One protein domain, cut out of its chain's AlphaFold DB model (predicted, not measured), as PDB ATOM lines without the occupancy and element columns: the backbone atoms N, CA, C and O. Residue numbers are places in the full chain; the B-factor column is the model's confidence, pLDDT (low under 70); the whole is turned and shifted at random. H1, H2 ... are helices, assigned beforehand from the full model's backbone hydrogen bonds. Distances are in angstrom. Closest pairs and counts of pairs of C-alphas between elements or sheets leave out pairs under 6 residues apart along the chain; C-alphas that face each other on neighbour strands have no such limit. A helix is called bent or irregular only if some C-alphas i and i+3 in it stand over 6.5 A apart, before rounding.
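This is residues 19 to 133 of the 234 residues of a protein of Bugula neritina (UniProt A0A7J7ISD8). A long, thin helical hairpin, bent H3 going one way and H4 coming back, crosses at a narrow angle near Gly 61 and Thr 111. At the end where H3a and H4 spread apart, short H2 bridges the gap, with H1 beyond it. The printed part has 115 residues, with four named helices in the order H1, H2, H3, H4 and no named strand: all helix. It is extended, with a radius of gyration of the C-alphas of 23.2 A, a rod spanning 79 by 24 by 15 A.

H1, residues 19 to 22, begins at C-alpha 19 (6.696, 7.646, -20.887). H2, residues 25 to 33, is 14.0 A long. H3, residues 40 to 79, was assigned as one helix by its hydrogen bonds but is bent: C-alphas 67 and 70 are 6.9 A apart. Its arms are H3a, residues 40 to 67, 41.2 A, and H3b, residues 70 to 79, 14.2 A, at a steep tilt of 45 degrees. H4, residues 88 to 132, measures 65.7 A and ends at C-alpha 132 (4.807, 17.574, -10.174).

H1 is apart from H2. H2 touches H3a, residues 42 to 46 alone, closest at the C-alphas of Leu 32 and Tyr 42, 5.6 A, and H4, residues 127 to 132 alone, closest at Pro 25 and Tyr 131, 5.3 A. H3a touches H4, residues 103 to 123 alone, closest at the C-alphas of Gly 61 and Thr 111, 4.6 A, opposite ways at a shallow tilt of 34 degrees, only just short of steep. H3b and H4 form a helical hairpin, closest at the C-alphas of Arg 73 and Tyr 99, 4.9 A. In H3a, H3b and H4 every O i to N i+4 pair is within hydrogen-bond range; in H2, 3 of 5.

The C-alphas farthest apart are Tyr 19 and Asp 86, 79.7 A. The printed part has no cut and no long link. Residues 35 to 43 and 45 have pLDDT under 70.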
ATOM      1  N   TYR A  19       7.368   8.377 -21.959       70.12
ATOM      2  CA  TYR A  19       6.696   7.646 -20.887       70.12
ATOM      3  C   TYR A  19       6.125   8.571 -19.800       70.12
ATOM      4  O   TYR A  19       4.978   8.412 -19.372       70.12
ATOM      5  N   ILE A  20       6.897   9.579 -19.381       70.88
ATOM      6  CA  ILE A  20       6.483  10.600 -18.411       70.88
ATOM      7  C   ILE A  20       5.297  11.405 -18.949       70.88
ATOM      8  O   ILE A  20       4.401  11.732 -18.169       70.88
ATOM      9  N   SER A  21       5.273  11.691 -20.256       71.62
ATOM     10  CA  SER A  21       4.180  12.418 -20.912       71.62
ATOM     11  C   SER A  21       2.884  11.602 -21.013       71.62
ATOM     12  O   SER A  21       1.792  12.160 -20.910       71.62
ATOM     13  N   GLN A  22       2.991  10.275 -21.162       74.88
ATOM     14  CA  GLN A  22       1.840   9.371 -21.224       74.88
ATOM     15  C   GLN A  22       1.258   9.046 -19.839       74.88
ATOM     16  O   GLN A  22       0.058   8.770 -19.718       74.88
ATOM     17  N   GLU A  23       2.068   9.074 -18.774       70.75
ATOM     18  CA  GLU A  23       1.574   8.831 -17.419       70.75
ATOM     19  C   GLU A  23       0.692   9.980 -16.908       70.75
ATOM     20  O   GLU A  23       1.128  11.116 -16.725       70.75
ATOM     21  N   LYS A  24      -0.560   9.659 -16.556       81.38
ATOM     22  CA  LYS A  24      -1.465  10.618 -15.915       81.38
ATOM     23  C   LYS A  24      -0.960  10.962 -14.504       81.38
ATOM     24  O   LYS A  24      -0.811  10.055 -13.682       81.38
ATOM     25  N   PRO A  25      -0.823  12.249 -14.143       76.19
ATOM     26  CA  PRO A  25      -0.289  12.652 -12.838       76.19
ATOM     27  C   PRO A  25      -1.205  12.255 -11.666       76.19
ATOM     28  O   PRO A  25      -0.740  11.970 -10.567       76.19
ATOM     29  N   LEU A  26      -2.516  12.124 -11.905       78.38
ATOM     30  CA  LEU A  26      -3.458  11.587 -10.913       78.38
ATOM     31  C   LEU A  26      -3.200  10.119 -10.563       78.38
ATOM     32  O   LEU A  26      -3.494   9.700  -9.445       78.38
ATOM     33  N   ASP A  27      -2.679   9.330 -11.501       82.00
ATOM     34  CA  ASP A  27      -2.363   7.929 -11.230       82.00
ATOM     35  C   ASP A  27      -1.174   7.821 -10.264       82.00
ATOM     36  O   ASP A  27      -1.164   6.966  -9.383       82.00
ATOM     37  N   ARG A  28      -0.237   8.779 -10.324       76.06
ATOM     38  CA  ARG A  28       0.900   8.884  -9.392       76.06
ATOM     39  C   ARG A  28       0.438   9.087  -7.953       76.06
ATOM     40  O   ARG A  28       0.870   8.361  -7.065       76.06
ATOM     41  N   VAL A  29      -0.507   9.999  -7.734       80.00
ATOM     42  CA  VAL A  29      -1.077  10.247  -6.399       80.00
ATOM     43  C   VAL A  29      -1.850   9.026  -5.895       80.00
ATOM     44  O   VAL A  29      -1.738   8.658  -4.730       80.00
ATOM     45  N   LYS A  30      -2.596   8.333  -6.766       81.31
ATOM     46  CA  LYS A  30      -3.308   7.101  -6.385       81.31
ATOM     47  C   LYS A  30      -2.359   5.983  -5.951       81.31
ATOM     48  O   LYS A  30      -2.722   5.200  -5.073       81.31
ATOM     49  N   ARG A  31      -1.153   5.917  -6.527       74.38
ATOM     50  CA  ARG A  31      -0.125   4.937  -6.142       74.38
ATOM     51  C   ARG A  31       0.365   5.123  -4.703       74.38
ATOM     52  O   ARG A  31       0.668   4.117  -4.074       74.38
ATOM     53  N   LEU A  32       0.341   6.342  -4.152       74.12
ATOM     54  CA  LEU A  32       0.697   6.600  -2.746       74.12
ATOM     55  C   LEU A  32      -0.212   5.840  -1.762       74.12
ATOM     56  O   LEU A  32       0.243   5.337  -0.740       74.12
ATOM     57  N   TYR A  33      -1.501   5.724  -2.092       73.56
ATOM     58  CA  TYR A  33      -2.516   5.148  -1.205       73.56
ATOM     59  C   TYR A  33      -2.787   3.657  -1.448       73.56
ATOM     60  O   TYR A  33      -3.533   3.036  -0.688       73.56
ATOM     61  N   LYS A  34      -2.207   3.056  -2.495       75.56
ATOM     62  CA  LYS A  34      -2.433   1.648  -2.843       75.56
ATOM     63  C   LYS A  34      -1.294   0.773  -2.316       75.56
ATOM     64  O   LYS A  34      -0.154   0.901  -2.750       75.56
ATOM     65  N   LYS A  35      -1.613  -0.181  -1.437       62.78
ATOM     66  CA  LYS A  35      -0.664  -1.213  -0.993       62.78
ATOM     67  C   LYS A  35      -0.418  -2.207  -2.138       62.78
ATOM     68  O   LYS A  35      -1.257  -3.066  -2.386       62.78
ATOM     69  N   ASN A  36       0.715  -2.079  -2.826       59.12
ATOM     70  CA  ASN A  36       1.183  -3.010  -3.860       59.12
ATOM     71  C   ASN A  36       2.592  -3.500  -3.508       59.12
ATOM     72  O   ASN A  36       3.410  -2.706  -3.061       59.12
ATOM     73  N   GLU A  37       2.897  -4.760  -3.803       57.56
ATOM     74  CA  GLU A  37       4.186  -5.408  -3.504       57.56
ATOM     75  C   GLU A  37       5.382  -4.735  -4.214       57.56
ATOM     76  O   GLU A  37       6.449  -4.572  -3.627       57.56
ATOM     77  N   GLN A  38       5.174  -4.215  -5.433       51.09
ATOM     78  CA  GLN A  38       6.163  -3.408  -6.170       51.09
ATOM     79  C   GLN A  38       6.209  -1.924  -5.742       51.09
ATOM     80  O   GLN A  38       7.160  -1.217  -6.059       51.09
ATOM     81  N   THR A  39       5.189  -1.419  -5.037       54.12
ATOM     82  CA  THR A  39       5.045   0.005  -4.644       54.12
ATOM     83  C   THR A  39       5.155   0.196  -3.125       54.12
ATOM     84  O   THR A  39       4.831   1.259  -2.600       54.12
ATOM     85  N   THR A  40       5.631  -0.825  -2.405       57.12
ATOM     86  CA  THR A  40       5.729  -0.855  -0.936       57.12
ATOM     87  C   THR A  40       6.478   0.360  -0.380       57.12
ATOM     88  O   THR A  40       6.089   0.906   0.648       57.12
ATOM     89  N   ARG A  41       7.464   0.873  -1.124       59.62
ATOM     90  CA  ARG A  41       8.315   1.999  -0.720       59.62
ATOM     91  C   ARG A  41       7.562   3.326  -0.533       59.62
ATOM     92  O   ARG A  41       7.775   3.998   0.467       59.62
ATOM     93  N   TYR A  42       6.641   3.686  -1.432       62.00
ATOM     94  CA  TYR A  42       5.852   4.927  -1.290       62.00
ATOM     95  C   TYR A  42       4.820   4.832  -0.167       62.00
ATOM     96  O   TYR A  42       4.559   5.799   0.545       62.00
ATOM     97  N   TYR A  43       4.256   3.639   0.018       62.94
ATOM     98  CA  TYR A  43       3.340   3.362   1.117       62.94
ATOM     99  C   TYR A  43       4.050   3.429   2.483       62.94
ATOM    100  O   TYR A  43       3.480   3.922   3.457       62.94
ATOM    101  N   GLU A  44       5.307   2.983   2.561       70.38
ATOM    102  CA  GLU A  44       6.147   3.114   3.757       70.38
ATOM    103  C   GLU A  44       6.479   4.577   4.077       70.38
ATOM    104  O   GLU A  44       6.376   4.978   5.235       70.38
ATOM    105  N   GLU A  45       6.794   5.403   3.074       69.62
ATOM    106  CA  GLU A  45       7.041   6.840   3.269       69.62
ATOM    107  C   GLU A  45       5.794   7.567   3.812       69.62
ATOM    108  O   GLU A  45       5.886   8.320   4.789       69.62
ATOM    109  N   ALA A  46       4.602   7.259   3.284       73.44
ATOM    110  CA  ALA A  46       3.341   7.777   3.822       73.44
ATOM    111  C   ALA A  46       3.121   7.362   5.292       73.44
ATOM    112  O   ALA A  46       2.675   8.168   6.116       73.44
ATOM    113  N   LYS A  47       3.484   6.121   5.652       78.44
ATOM    114  CA  LYS A  47       3.388   5.610   7.028       78.44
ATOM    115  C   LYS A  47       4.379   6.263   7.983       78.44
ATOM    116  O   LYS A  47       4.004   6.580   9.111       78.44
ATOM    117  N   VAL A  48       5.610   6.520   7.548       83.50
ATOM    118  CA  VAL A  48       6.596   7.260   8.352       83.50
ATOM    119  C   VAL A  48       6.072   8.661   8.670       83.50
ATOM    120  O   VAL A  48       6.158   9.111   9.813       83.50
ATOM    121  N   CYS A  49       5.444   9.332   7.704       82.31
ATOM    122  CA  CYS A  49       4.857  10.650   7.934       82.31
ATOM    123  C   CYS A  49       3.630  10.624   8.858       82.31
ATOM    124  O   CYS A  49       3.471  11.544   9.662       82.31
ATOM    125  N   GLU A  50       2.809   9.570   8.813       85.50
ATOM    126  CA  GLU A  50       1.738   9.345   9.795       85.50
ATOM    127  C   GLU A  50       2.318   9.247  11.218       85.50
ATOM    128  O   GLU A  50       1.887   9.967  12.120       85.50
ATOM    129  N   VAL A  51       3.371   8.447  11.408       89.06
ATOM    130  CA  VAL A  51       4.037   8.285  12.709       89.06
ATOM    131  C   VAL A  51       4.627   9.608  13.207       89.06
ATOM    132  O   VAL A  51       4.369  10.005  14.343       89.06
ATOM    133  N   ILE A  52       5.357  10.342  12.362       88.75
ATOM    134  CA  ILE A  52       5.920  11.657  12.721       88.75
ATOM    135  C   ILE A  52       4.808  12.638  13.113       88.75
ATOM    136  O   ILE A  52       4.937  13.367  14.100       88.75
ATOM    137  N   SER A  53       3.686  12.635  12.386       88.88
ATOM    138  CA  SER A  53       2.554  13.511  12.697       88.88
ATOM    139  C   SER A  53       1.925  13.200  14.061       88.88
ATOM    140  O   SER A  53       1.579  14.130  14.795       88.88
ATOM    141  N   LEU A  54       1.862  11.925  14.466       92.31
ATOM    142  CA  LEU A  54       1.426  11.527  15.809       92.31
ATOM    143  C   LEU A  54       2.384  12.032  16.892       92.31
ATOM    144  O   LEU A  54       1.925  12.540  17.919       92.31
ATOM    145  N   PHE A  55       3.698  11.950  16.663       93.94
ATOM    146  CA  PHE A  55       4.698  12.454  17.606       93.94
ATOM    147  C   PHE A  55       4.565  13.963  17.826       93.94
ATOM    148  O   PHE A  55       4.429  14.397  18.969       93.94
ATOM    149  N   ILE A  56       4.523  14.753  16.748       93.12
ATOM    150  CA  ILE A  56       4.370  16.219  16.824       93.12
ATOM    151  C   ILE A  56       3.055  16.593  17.519       93.12
ATOM    152  O   ILE A  56       2.991  17.509  18.335       93.12
ATOM    153  N   SER A  57       1.978  15.868  17.234       92.75
ATOM    154  CA  SER A  57       0.672  16.171  17.827       92.75
ATOM    155  C   SER A  57       0.637  15.845  19.316       92.75
ATOM    156  O   SER A  57       0.065  16.598  20.105       92.75
ATOM    157  N   THR A  58       1.306  14.762  19.715       93.81
ATOM    158  CA  THR A  58       1.427  14.344  21.114       93.81
ATOM    159  C   THR A  58       2.282  15.316  21.924       93.81
ATOM    160  O   THR A  58       1.936  15.597  23.071       93.81
ATOM    161  N   THR A  59       3.351  15.877  21.349       94.75
ATOM    162  CA  THR A  59       4.171  16.892  22.032       94.75
ATOM    163  C   THR A  59       3.412  18.203  22.228       94.75
ATOM    164  O   THR A  59       3.486  18.805  23.299       94.75
ATOM    165  N   VAL A  60       2.605  18.627  21.252       94.31
ATOM    166  CA  VAL A  60       1.731  19.797  21.433       94.31
ATOM    167  C   VAL A  60       0.629  19.510  22.460       94.31
ATOM    168  O   VAL A  60       0.334  20.348  23.315       94.31
ATOM    169  N   GLY A  61       0.044  18.311  22.430       93.88
ATOM    170  CA  GLY A  61      -0.946  17.874  23.409       93.88
ATOM    171  C   GLY A  61      -0.403  17.845  24.837       93.88
ATOM    172  O   GLY A  61      -1.075  18.309  25.762       93.88
ATOM    173  N   SER A  62       0.818  17.342  25.039       92.94
ATOM    174  CA  SER A  62       1.455  17.286  26.360       92.94
ATOM    175  C   SER A  62       1.799  18.679  26.890       92.94
ATOM    176  O   SER A  62       1.581  18.948  28.073       92.94
ATOM    177  N   ALA A  63       2.217  19.607  26.025       94.94
ATOM    178  CA  ALA A  63       2.372  21.015  26.392       94.94
ATOM    179  C   ALA A  63       1.030  21.639  26.823       94.94
ATOM    180  O   ALA A  63       0.948  22.313  27.854       94.94
ATOM    181  N   ALA A  64      -0.055  21.355  26.091       92.94
ATOM    182  CA  ALA A  64      -1.395  21.816  26.453       92.94
ATOM    183  C   ALA A  64      -1.880  21.224  27.790       92.94
ATOM    184  O   ALA A  64      -2.542  21.923  28.565       92.94
ATOM    185  N   PHE A  65      -1.536  19.963  28.082       92.56
ATOM    186  CA  PHE A  65      -1.783  19.328  29.377       92.56
ATOM    187  C   PHE A  65      -1.057  20.070  30.501       92.56
ATOM    188  O   PHE A  65      -1.704  20.491  31.457       92.56
ATOM    189  N   ALA A  66       0.254  20.280  30.362       93.19
ATOM    190  CA  ALA A  66       1.089  20.901  31.390       93.19
ATOM    191  C   ALA A  66       0.614  22.314  31.763       93.19
ATOM    192  O   ALA A  66       0.535  22.647  32.942       93.19
ATOM    193  N   LEU A  67       0.222  23.119  30.769       92.75
ATOM    194  CA  LEU A  67      -0.293  24.474  30.990       92.75
ATOM    195  C   LEU A  67      -1.685  24.485  31.631       92.75
ATOM    196  O   LEU A  67      -2.033  25.393  32.380       92.75
ATOM    197  N   SER A  68      -2.513  23.491  31.320       90.50
ATOM    198  CA  SER A  68      -3.929  23.531  31.675       90.50
ATOM    199  C   SER A  68      -4.298  22.769  32.938       90.50
ATOM    200  O   SER A  68      -5.275  23.121  33.595       90.50
ATOM    201  N   ALA A  69      -3.568  21.706  33.260       90.56
ATOM    202  CA  ALA A  69      -3.835  20.876  34.422       90.56
ATOM    203  C   ALA A  69      -3.818  21.663  35.756       90.56
ATOM    204  O   ALA A  69      -4.766  21.489  36.531       90.56
ATOM    205  N   PRO A  70      -2.857  22.579  36.032       91.00
ATOM    206  CA  PRO A  70      -2.911  23.397  37.248       91.00
ATOM    207  C   PRO A  70      -4.135  24.322  37.273       91.00
ATOM    208  O   PRO A  70      -4.833  24.370  38.284       91.00
ATOM    209  N   LEU A  71      -4.484  24.943  36.140       92.62
ATOM    210  CA  LEU A  71      -5.670  25.801  36.022       92.62
ATOM    211  C   LEU A  71      -6.968  25.025  36.290       92.62
ATOM    212  O   LEU A  71      -7.888  25.524  36.932       92.62
ATOM    213  N   CYS A  72      -7.062  23.776  35.826       90.19
ATOM    214  CA  CYS A  72      -8.210  22.912  36.109       90.19
ATOM    215  C   CYS A  72      -8.339  22.588  37.602       90.19
ATOM    216  O   CYS A  72      -9.455  22.541  38.119       90.19
ATOM    217  N   ARG A  73      -7.215  22.396  38.302       90.94
ATOM    218  CA  ARG A  73      -7.207  22.185  39.753       90.94
ATOM    219  C   ARG A  73      -7.660  23.437  40.500       90.94
ATOM    220  O   ARG A  73      -8.484  23.325  41.401       90.94
ATOM    221  N   GLU A  74      -7.157  24.610  40.133       92.44
ATOM    222  CA  GLU A  74      -7.542  25.884  40.758       92.44
ATOM    223  C   GLU A  74      -9.027  26.198  40.545       92.44
ATOM    224  O   GLU A  74      -9.732  26.551  41.493       92.44
ATOM    225  N   ASN A  75      -9.539  25.962  39.337       92.25
ATOM    226  CA  ASN A  75     -10.965  26.088  39.034       92.25
ATOM    227  C   ASN A  75     -11.817  25.097  39.840       92.25
ATOM    228  O   ASN A  75     -12.905  25.437  40.291       92.25
ATOM    229  N   TYR A  76     -11.324  23.874  40.057       92.00
ATOM    230  CA  TYR A  76     -12.017  22.901  40.899       92.00
ATOM    231  C   TYR A  76     -12.058  23.338  42.368       92.00
ATOM    232  O   TYR A  76     -13.105  23.225  43.002       92.00
ATOM    233  N   ILE A  77     -10.944  23.848  42.902       91.81
ATOM    234  CA  ILE A  77     -10.861  24.319  44.292       91.81
ATOM    235  C   ILE A  77     -11.775  25.528  44.497       91.81
ATOM    236  O   ILE A  77     -12.562  25.524  45.435       91.81
ATOM    237  N   SER A  78     -11.719  26.522  43.607       92.88
ATOM    238  CA  SER A  78     -12.557  27.728  43.685       92.88
ATOM    239  C   SER A  78     -14.053  27.433  43.523       92.88
ATOM    240  O   SER A  78     -14.869  28.048  44.203       92.88
ATOM    241  N   ALA A  79     -14.428  26.453  42.696       91.25
ATOM    242  CA  ALA A  79     -15.822  26.035  42.551       91.25
ATOM    243  C   ALA A  79     -16.353  25.227  43.752       91.25
ATOM    244  O   ALA A  79     -17.557  25.224  43.993       91.25
ATOM    245  N   ASN A  80     -15.482  24.543  44.505       89.12
ATOM    246  CA  ASN A  80     -15.864  23.643  45.603       89.12
ATOM    247  C   ASN A  80     -15.416  24.140  46.991       89.12
ATOM    248  O   ASN A  80     -15.270  23.347  47.916       89.12
ATOM    249  N   VAL A  81     -15.224  25.451  47.174       86.19
ATOM    250  CA  VAL A  81     -14.792  26.027  48.468       86.19
ATOM    251  C   VAL A  81     -15.771  25.705  49.606       86.19
ATOM    252  O   VAL A  81     -15.351  25.545  50.748       86.19
ATOM    253  N   ALA A  82     -17.065  25.573  49.304       82.25
ATOM    254  CA  ALA A  82     -18.116  25.341  50.296       82.25
ATOM    255  C   ALA A  82     -18.427  23.854  50.569       82.25
ATOM    256  O   ALA A  82     -19.282  23.556  51.402       82.25
ATOM    257  N   THR A  83     -17.786  22.906  49.875       85.88
ATOM    258  CA  THR A  83     -18.113  21.483  50.045       85.88
ATOM    259  C   THR A  83     -17.391  20.897  51.254       85.88
ATOM    260  O   THR A  83     -16.159  20.881  51.299       85.88
ATOM    261  N   VAL A  84     -18.150  20.376  52.218       86.94
ATOM    262  CA  VAL A  84     -17.606  19.634  53.362       86.94
ATOM    263  C   VAL A  84     -17.254  18.216  52.905       86.94
ATOM    264  O   VAL A  84     -18.079  17.531  52.306       86.94
ATOM    265  N   TYR A  85     -16.022  17.782  53.169       89.06
ATOM    266  CA  TYR A  85     -15.557  16.423  52.886       89.06
ATOM    267  C   TYR A  85     -15.395  15.648  54.196       89.06
ATOM    268  O   TYR A  85     -14.822  16.187  55.140       89.06
ATOM    269  N   ASP A  86     -15.796  14.373  54.217       90.19
ATOM    270  CA  ASP A  86     -15.680  13.511  55.408       90.19
ATOM    271  C   ASP A  86     -14.229  13.359  55.888       90.19
ATOM    272  O   ASP A  86     -13.940  13.379  57.082       90.19
ATOM    273  N   THR A  87     -13.292  13.244  54.939       93.31
ATOM    274  CA  THR A  87     -11.873  13.011  55.229       93.31
ATOM    275  C   THR A  87     -10.984  13.819  54.291       93.31
ATOM    276  O   THR A  87     -11.203  13.870  53.078       93.31
ATOM    277  N   LYS A  88      -9.874  14.354  54.820       89.94
ATOM    278  CA  LYS A  88      -8.837  15.068  54.046       89.94
ATOM    279  C   LYS A  88      -8.327  14.270  52.834       89.94
ATOM    280  O   LYS A  88      -8.032  14.840  51.786       89.94
ATOM    281  N   VAL A  89      -8.234  12.945  52.961       93.38
ATOM    282  CA  VAL A  89      -7.803  12.041  51.881       93.38
ATOM    283  C   VAL A  89      -8.775  12.077  50.700       93.38
ATOM    284  O   VAL A  89      -8.336  12.122  49.550       93.38
ATOM    285  N   VAL A  90     -10.083  12.122  50.968       92.69
ATOM    286  CA  VAL A  90     -11.123  12.193  49.931       92.69
ATOM    287  C   VAL A  90     -11.035  13.526  49.191       92.69
ATOM    288  O   VAL A  90     -11.022  13.532  47.960       92.69
ATOM    289  N   ALA A  91     -10.865  14.635  49.916       89.50
ATOM    290  CA  ALA A  91     -10.679  15.959  49.320       89.50
ATOM    291  C   ALA A  91      -9.448  16.011  48.393       89.50
ATOM    292  O   ALA A  91      -9.528  16.469  47.252       89.50
ATOM    293  N   MET A  92      -8.309  15.463  48.840       89.62
ATOM    294  CA  MET A  92      -7.090  15.402  48.025       89.62
ATOM    295  C   MET A  92      -7.253  14.522  46.783       89.62
ATOM    296  O   MET A  92      -6.730  14.868  45.722       89.62
ATOM    297  N   ARG A  93      -7.968  13.395  46.891       92.75
ATOM    298  CA  ARG A  93      -8.224  12.504  45.752       92.75
ATOM    299  C   ARG A  93      -9.077  13.200  44.696       92.75
ATOM    300  O   ARG A  93      -8.679  13.239  43.540       92.75
ATOM    301  N   ARG A  94     -10.160  13.865  45.106       89.88
ATOM    302  CA  ARG A  94     -11.034  14.618  44.196       89.88
ATOM    303  C   ARG A  94     -10.308  15.763  43.484       89.88
ATOM    304  O   ARG A  94     -10.492  15.947  42.284       89.88
ATOM    305  N   ALA A  95      -9.428  16.480  44.183       89.56
ATOM    306  CA  ALA A  95      -8.610  17.526  43.567       89.56
ATOM    307  C   ALA A  95      -7.604  16.971  42.536       89.56
ATOM    308  O   ALA A  95      -7.362  17.605  41.507       89.56
ATOM    309  N   LYS A  96      -7.025  15.787  42.784       92.12
ATOM    310  CA  LYS A  96      -6.142  15.098  41.825       92.12
ATOM    311  C   LYS A  96      -6.910  14.560  40.622       92.12
ATOM    312  O   LYS A  96      -6.437  14.706  39.499       92.12
ATOM    313  N   ASP A  97      -8.096  14.005  40.843       92.25
ATOM    314  CA  ASP A  97      -8.966  13.539  39.763       92.25
ATOM    315  C   ASP A  97      -9.345  14.716  38.846       92.25
ATOM    316  O   ASP A  97      -9.245  14.609  37.625       92.25
ATOM    317  N   ALA A  98      -9.673  15.883  39.412       90.94
ATOM    318  CA  ALA A  98      -9.959  17.091  38.636       90.94
ATOM    319  C   ALA A  98      -8.749  17.587  37.820       90.94
ATOM    320  O   ALA A  98      -8.905  17.978  36.660       90.94
ATOM    321  N   TYR A  99      -7.541  17.526  38.391       93.06
ATOM    322  CA  TYR A  99      -6.295  17.821  37.677       93.06
ATOM    323  C   TYR A  99      -6.091  16.861  36.495       93.06
ATOM    324  O   TYR A  99      -5.857  17.295  35.367       93.06
ATOM    325  N   MET A 100      -6.228  15.556  36.743       92.81
ATOM    326  CA  MET A 100      -5.941  14.520  35.757       92.81
ATOM    327  C   MET A 100      -6.977  14.503  34.634       92.81
ATOM    328  O   MET A 100      -6.603  14.605  33.471       92.81
ATOM    329  N   PHE A 101      -8.273  14.447  34.949       92.38
ATOM    330  CA  PHE A 101      -9.330  14.397  33.934       92.38
ATOM    331  C   PHE A 101      -9.519  15.739  33.215       92.38
ATOM    332  O   PHE A 101      -9.753  15.758  32.003       92.38
ATOM    333  N   GLY A 102      -9.366  16.866  33.919       90.56
ATOM    334  CA  GLY A 102      -9.403  18.198  33.312       90.56
ATOM    335  C   GLY A 102      -8.238  18.425  32.347       90.56
ATOM    336  O   GLY A 102      -8.443  18.874  31.214       90.56
ATOM    337  N   GLY A 103      -7.029  18.032  32.760       91.75
ATOM    338  CA  GLY A 103      -5.848  18.039  31.907       91.75
ATOM    339  C   GLY A 103      -5.992  17.086  30.719       91.75
ATOM    340  O   GLY A 103      -5.773  17.494  29.580       91.75
ATOM    341  N   LEU A 104      -6.420  15.840  30.950       94.50
ATOM    342  CA  LEU A 104      -6.520  14.806  29.913       94.50
ATOM    343  C   LEU A 104      -7.544  15.164  28.830       94.50
ATOM    344  O   LEU A 104      -7.293  14.947  27.647       94.50
ATOM    345  N   LYS A 105      -8.669  15.792  29.200       92.69
ATOM    346  CA  LYS A 105      -9.649  16.301  28.227       92.69
ATOM    347  C   LYS A 105      -9.024  17.334  27.287       92.69
ATOM    348  O   LYS A 105      -9.324  17.353  26.093       92.69
ATOM    349  N   ARG A 106      -8.159  18.202  27.816       92.50
ATOM    350  CA  ARG A 106      -7.456  19.208  27.014       92.50
ATOM    351  C   ARG A 106      -6.333  18.592  26.187       92.50
ATOM    352  O   ARG A 106      -6.238  18.944  25.019       92.50
ATOM    353  N   PHE A 107      -5.577  17.643  26.740       93.62
ATOM    354  CA  PHE A 107      -4.610  16.835  25.991       93.62
ATOM    355  C   PHE A 107      -5.270  16.221  24.755       93.62
ATOM    356  O   PHE A 107      -4.890  16.539  23.637       93.62
ATOM    357  N   ALA A 108      -6.332  15.432  24.947       94.44
ATOM    358  CA  ALA A 108      -7.007  14.730  23.858       94.44
ATOM    359  C   ALA A 108      -7.558  15.696  22.799       94.44
ATOM    360  O   ALA A 108      -7.385  15.467  21.603       94.44
ATOM    361  N   LYS A 109      -8.175  16.806  23.228       93.12
ATOM    362  CA  LYS A 109      -8.701  17.822  22.310       93.12
ATOM    363  C   LYS A 109      -7.593  18.450  21.464       93.12
ATOM    364  O   LYS A 109      -7.753  18.556  20.253       93.12
ATOM    365  N   TRP A 110      -6.502  18.890  22.087       92.81
ATOM    366  CA  TRP A 110      -5.417  19.546  21.362       92.81
ATOM    367  C   TRP A 110      -4.652  18.568  20.479       92.81
ATOM    368  O   TRP A 110      -4.423  18.912  19.328       92.81
ATOM    369  N   THR A 111      -4.370  17.348  20.947       93.94
ATOM    370  CA  THR A 111      -3.735  16.295  20.140       93.94
ATOM    371  C   THR A 111      -4.560  15.953  18.904       93.94
ATOM    372  O   THR A 111      -4.008  15.864  17.817       93.94
ATOM    373  N   LEU A 112      -5.883  15.788  19.030       94.06
ATOM    374  CA  LEU A 112      -6.736  15.453  17.884       94.06
ATOM    375  C   LEU A 112      -6.768  16.589  16.851       94.06
ATOM    376  O   LEU A 112      -6.687  16.345  15.648       94.06
ATOM    377  N   LEU A 113      -6.881  17.834  17.324       91.25
ATOM    378  CA  LEU A 113      -6.925  19.011  16.457       91.25
ATOM    379  C   LEU A 113      -5.597  19.220  15.725       91.25
ATOM    380  O   LEU A 113      -5.596  19.456  14.519       91.25
ATOM    381  N   THR A 114      -4.472  19.122  16.432       91.44
ATOM    382  CA  THR A 114      -3.147  19.277  15.823       91.44
ATOM    383  C   THR A 114      -2.830  18.117  14.894       91.44
ATOM    384  O   THR A 114      -2.325  18.359  13.801       91.44
ATOM    385  N   TYR A 115      -3.225  16.893  15.249       94.12
ATOM    386  CA  TYR A 115      -3.066  15.721  14.394       94.12
ATOM    387  C   TYR A 115      -3.788  15.878  13.067       94.12
ATOM    388  O   TYR A 115      -3.164  15.721  12.023       94.12
ATOM    389  N   ALA A 116      -5.065  16.270  13.086       92.38
ATOM    390  CA  ALA A 116      -5.818  16.486  11.856       92.38
ATOM    391  C   ALA A 116      -5.146  17.528  10.946       92.38
ATOM    392  O   ALA A 116      -5.088  17.341   9.732       92.38
ATOM    393  N   VAL A 117      -4.593  18.600  11.520       91.12
ATOM    394  CA  VAL A 117      -3.893  19.650  10.768       91.12
ATOM    395  C   VAL A 117      -2.575  19.135  10.186       91.12
ATOM    396  O   VAL A 117      -2.361  19.231   8.978       91.12
ATOM    397  N   VAL A 118      -1.702  18.561  11.015       91.69
ATOM    398  CA  VAL A 118      -0.369  18.100  10.596       91.69
ATOM    399  C   VAL A 118      -0.481  16.947   9.600       91.69
ATOM    400  O   VAL A 118       0.186  16.963   8.570       91.69
ATOM    401  N   PHE A 119      -1.368  15.983   9.851       92.12
ATOM    402  CA  PHE A 119      -1.618  14.867   8.940       92.12
ATOM    403  C   PHE A 119      -2.101  15.348   7.566       92.12
ATOM    404  O   PHE A 119      -1.595  14.891   6.539       92.12
ATOM    405  N   SER A 120      -3.041  16.300   7.537       91.12
ATOM    406  CA  SER A 120      -3.547  16.870   6.280       91.12
ATOM    407  C   SER A 120      -2.450  17.606   5.511       91.12
ATOM    408  O   SER A 120      -2.362  17.476   4.293       91.12
ATOM    409  N   PHE A 121      -1.583  18.339   6.214       90.81
ATOM    410  CA  PHE A 121      -0.442  19.032   5.612       90.81
ATOM    411  C   PHE A 121       0.574  18.060   5.007       90.81
ATOM    412  O   PHE A 121       0.971  18.235   3.851       90.81
ATOM    413  N   SER A 122       0.959  17.016   5.745       89.62
ATOM    414  CA  SER A 122       1.905  16.002   5.268       89.62
ATOM    415  C   SER A 122       1.365  15.237   4.056       89.62
ATOM    416  O   SER A 122       2.085  15.032   3.087       89.62
ATOM    417  N   ASN A 123       0.078  14.878   4.057       88.06
ATOM    418  CA  ASN A 123      -0.540  14.214   2.905       88.06
ATOM    419  C   ASN A 123      -0.603  15.130   1.680       88.06
ATOM    420  O   ASN A 123      -0.307  14.702   0.568       88.06
ATOM    421  N   LEU A 124      -0.990  16.394   1.870       90.06
ATOM    422  CA  LEU A 124      -1.142  17.328   0.761       90.06
ATOM    423  C   LEU A 124       0.207  17.718   0.145       90.06
ATOM    424  O   LEU A 124       0.303  17.828  -1.074       90.06
ATOM    425  N   SER A 125       1.242  17.900   0.969       87.06
ATOM    426  CA  SER A 125       2.607  18.146   0.484       87.06
ATOM    427  C   SER A 125       3.127  16.969  -0.343       87.06
ATOM    428  O   SER A 125       3.502  17.180  -1.493       87.06
ATOM    429  N   GLN A 126       3.023  15.735   0.157       83.88
ATOM    430  CA  GLN A 126       3.426  14.533  -0.590       83.88
ATOM    431  C   GLN A 126       2.638  14.345  -1.887       83.88
ATOM    432  O   GLN A 126       3.204  14.025  -2.931       83.88
ATOM    433  N   ALA A 127       1.321  14.559  -1.851       84.25
ATOM    434  CA  ALA A 127       0.488  14.443  -3.041       84.25
ATOM    435  C   ALA A 127       0.887  15.466  -4.117       84.25
ATOM    436  O   ALA A 127       0.908  15.130  -5.301       84.25
ATOM    437  N   LEU A 128       1.222  16.699  -3.722       85.25
ATOM    438  CA  LEU A 128       1.673  17.749  -4.638       85.25
ATOM    439  C   LEU A 128       3.073  17.477  -5.200       85.25
ATOM    440  O   LEU A 128       3.286  17.674  -6.396       85.25
ATOM    441  N   GLU A 129       3.992  16.990  -4.368       81.00
ATOM    442  CA  GLU A 129       5.331  16.578  -4.799       81.00
ATOM    443  C   GLU A 129       5.267  15.440  -5.817       81.00
ATOM    444  O   GLU A 129       5.905  15.517  -6.860       81.00
ATOM    445  N   LEU A 130       4.431  14.423  -5.589       78.38
ATOM    446  CA  LEU A 130       4.238  13.320  -6.542       78.38
ATOM    447  C   LEU A 130       3.497  13.741  -7.813       78.38
ATOM    448  O   LEU A 130       3.651  13.110  -8.861       78.38
ATOM    449  N   TYR A 131       2.672  14.784  -7.726       80.88
ATOM    450  CA  TYR A 131       1.954  15.314  -8.877       80.88
ATOM    451  C   TYR A 131       2.900  16.024  -9.851       80.88
ATOM    452  O   TYR A 131       2.787  15.810 -11.058       80.88
ATOM    453  N   ARG A 132       3.826  16.852  -9.343       75.81
ATOM    454  CA  ARG A 132       4.807  17.574 -10.174       75.81
ATOM    455  C   ARG A 132       6.141  16.857 -10.355       75.81
ATOM    456  O   ARG A 132       6.859  17.202 -11.279       75.81
ATOM    457  N   CYS A 133       6.439  15.858  -9.528       70.69
ATOM    458  CA  CYS A 133       7.740  15.188  -9.462       70.69
ATOM    459  C   CYS A 133       8.907  16.157  -9.204       70.69
ATOM    460  O   CYS A 133      10.033  15.878  -9.597       70.69
TER     461      CYS A 133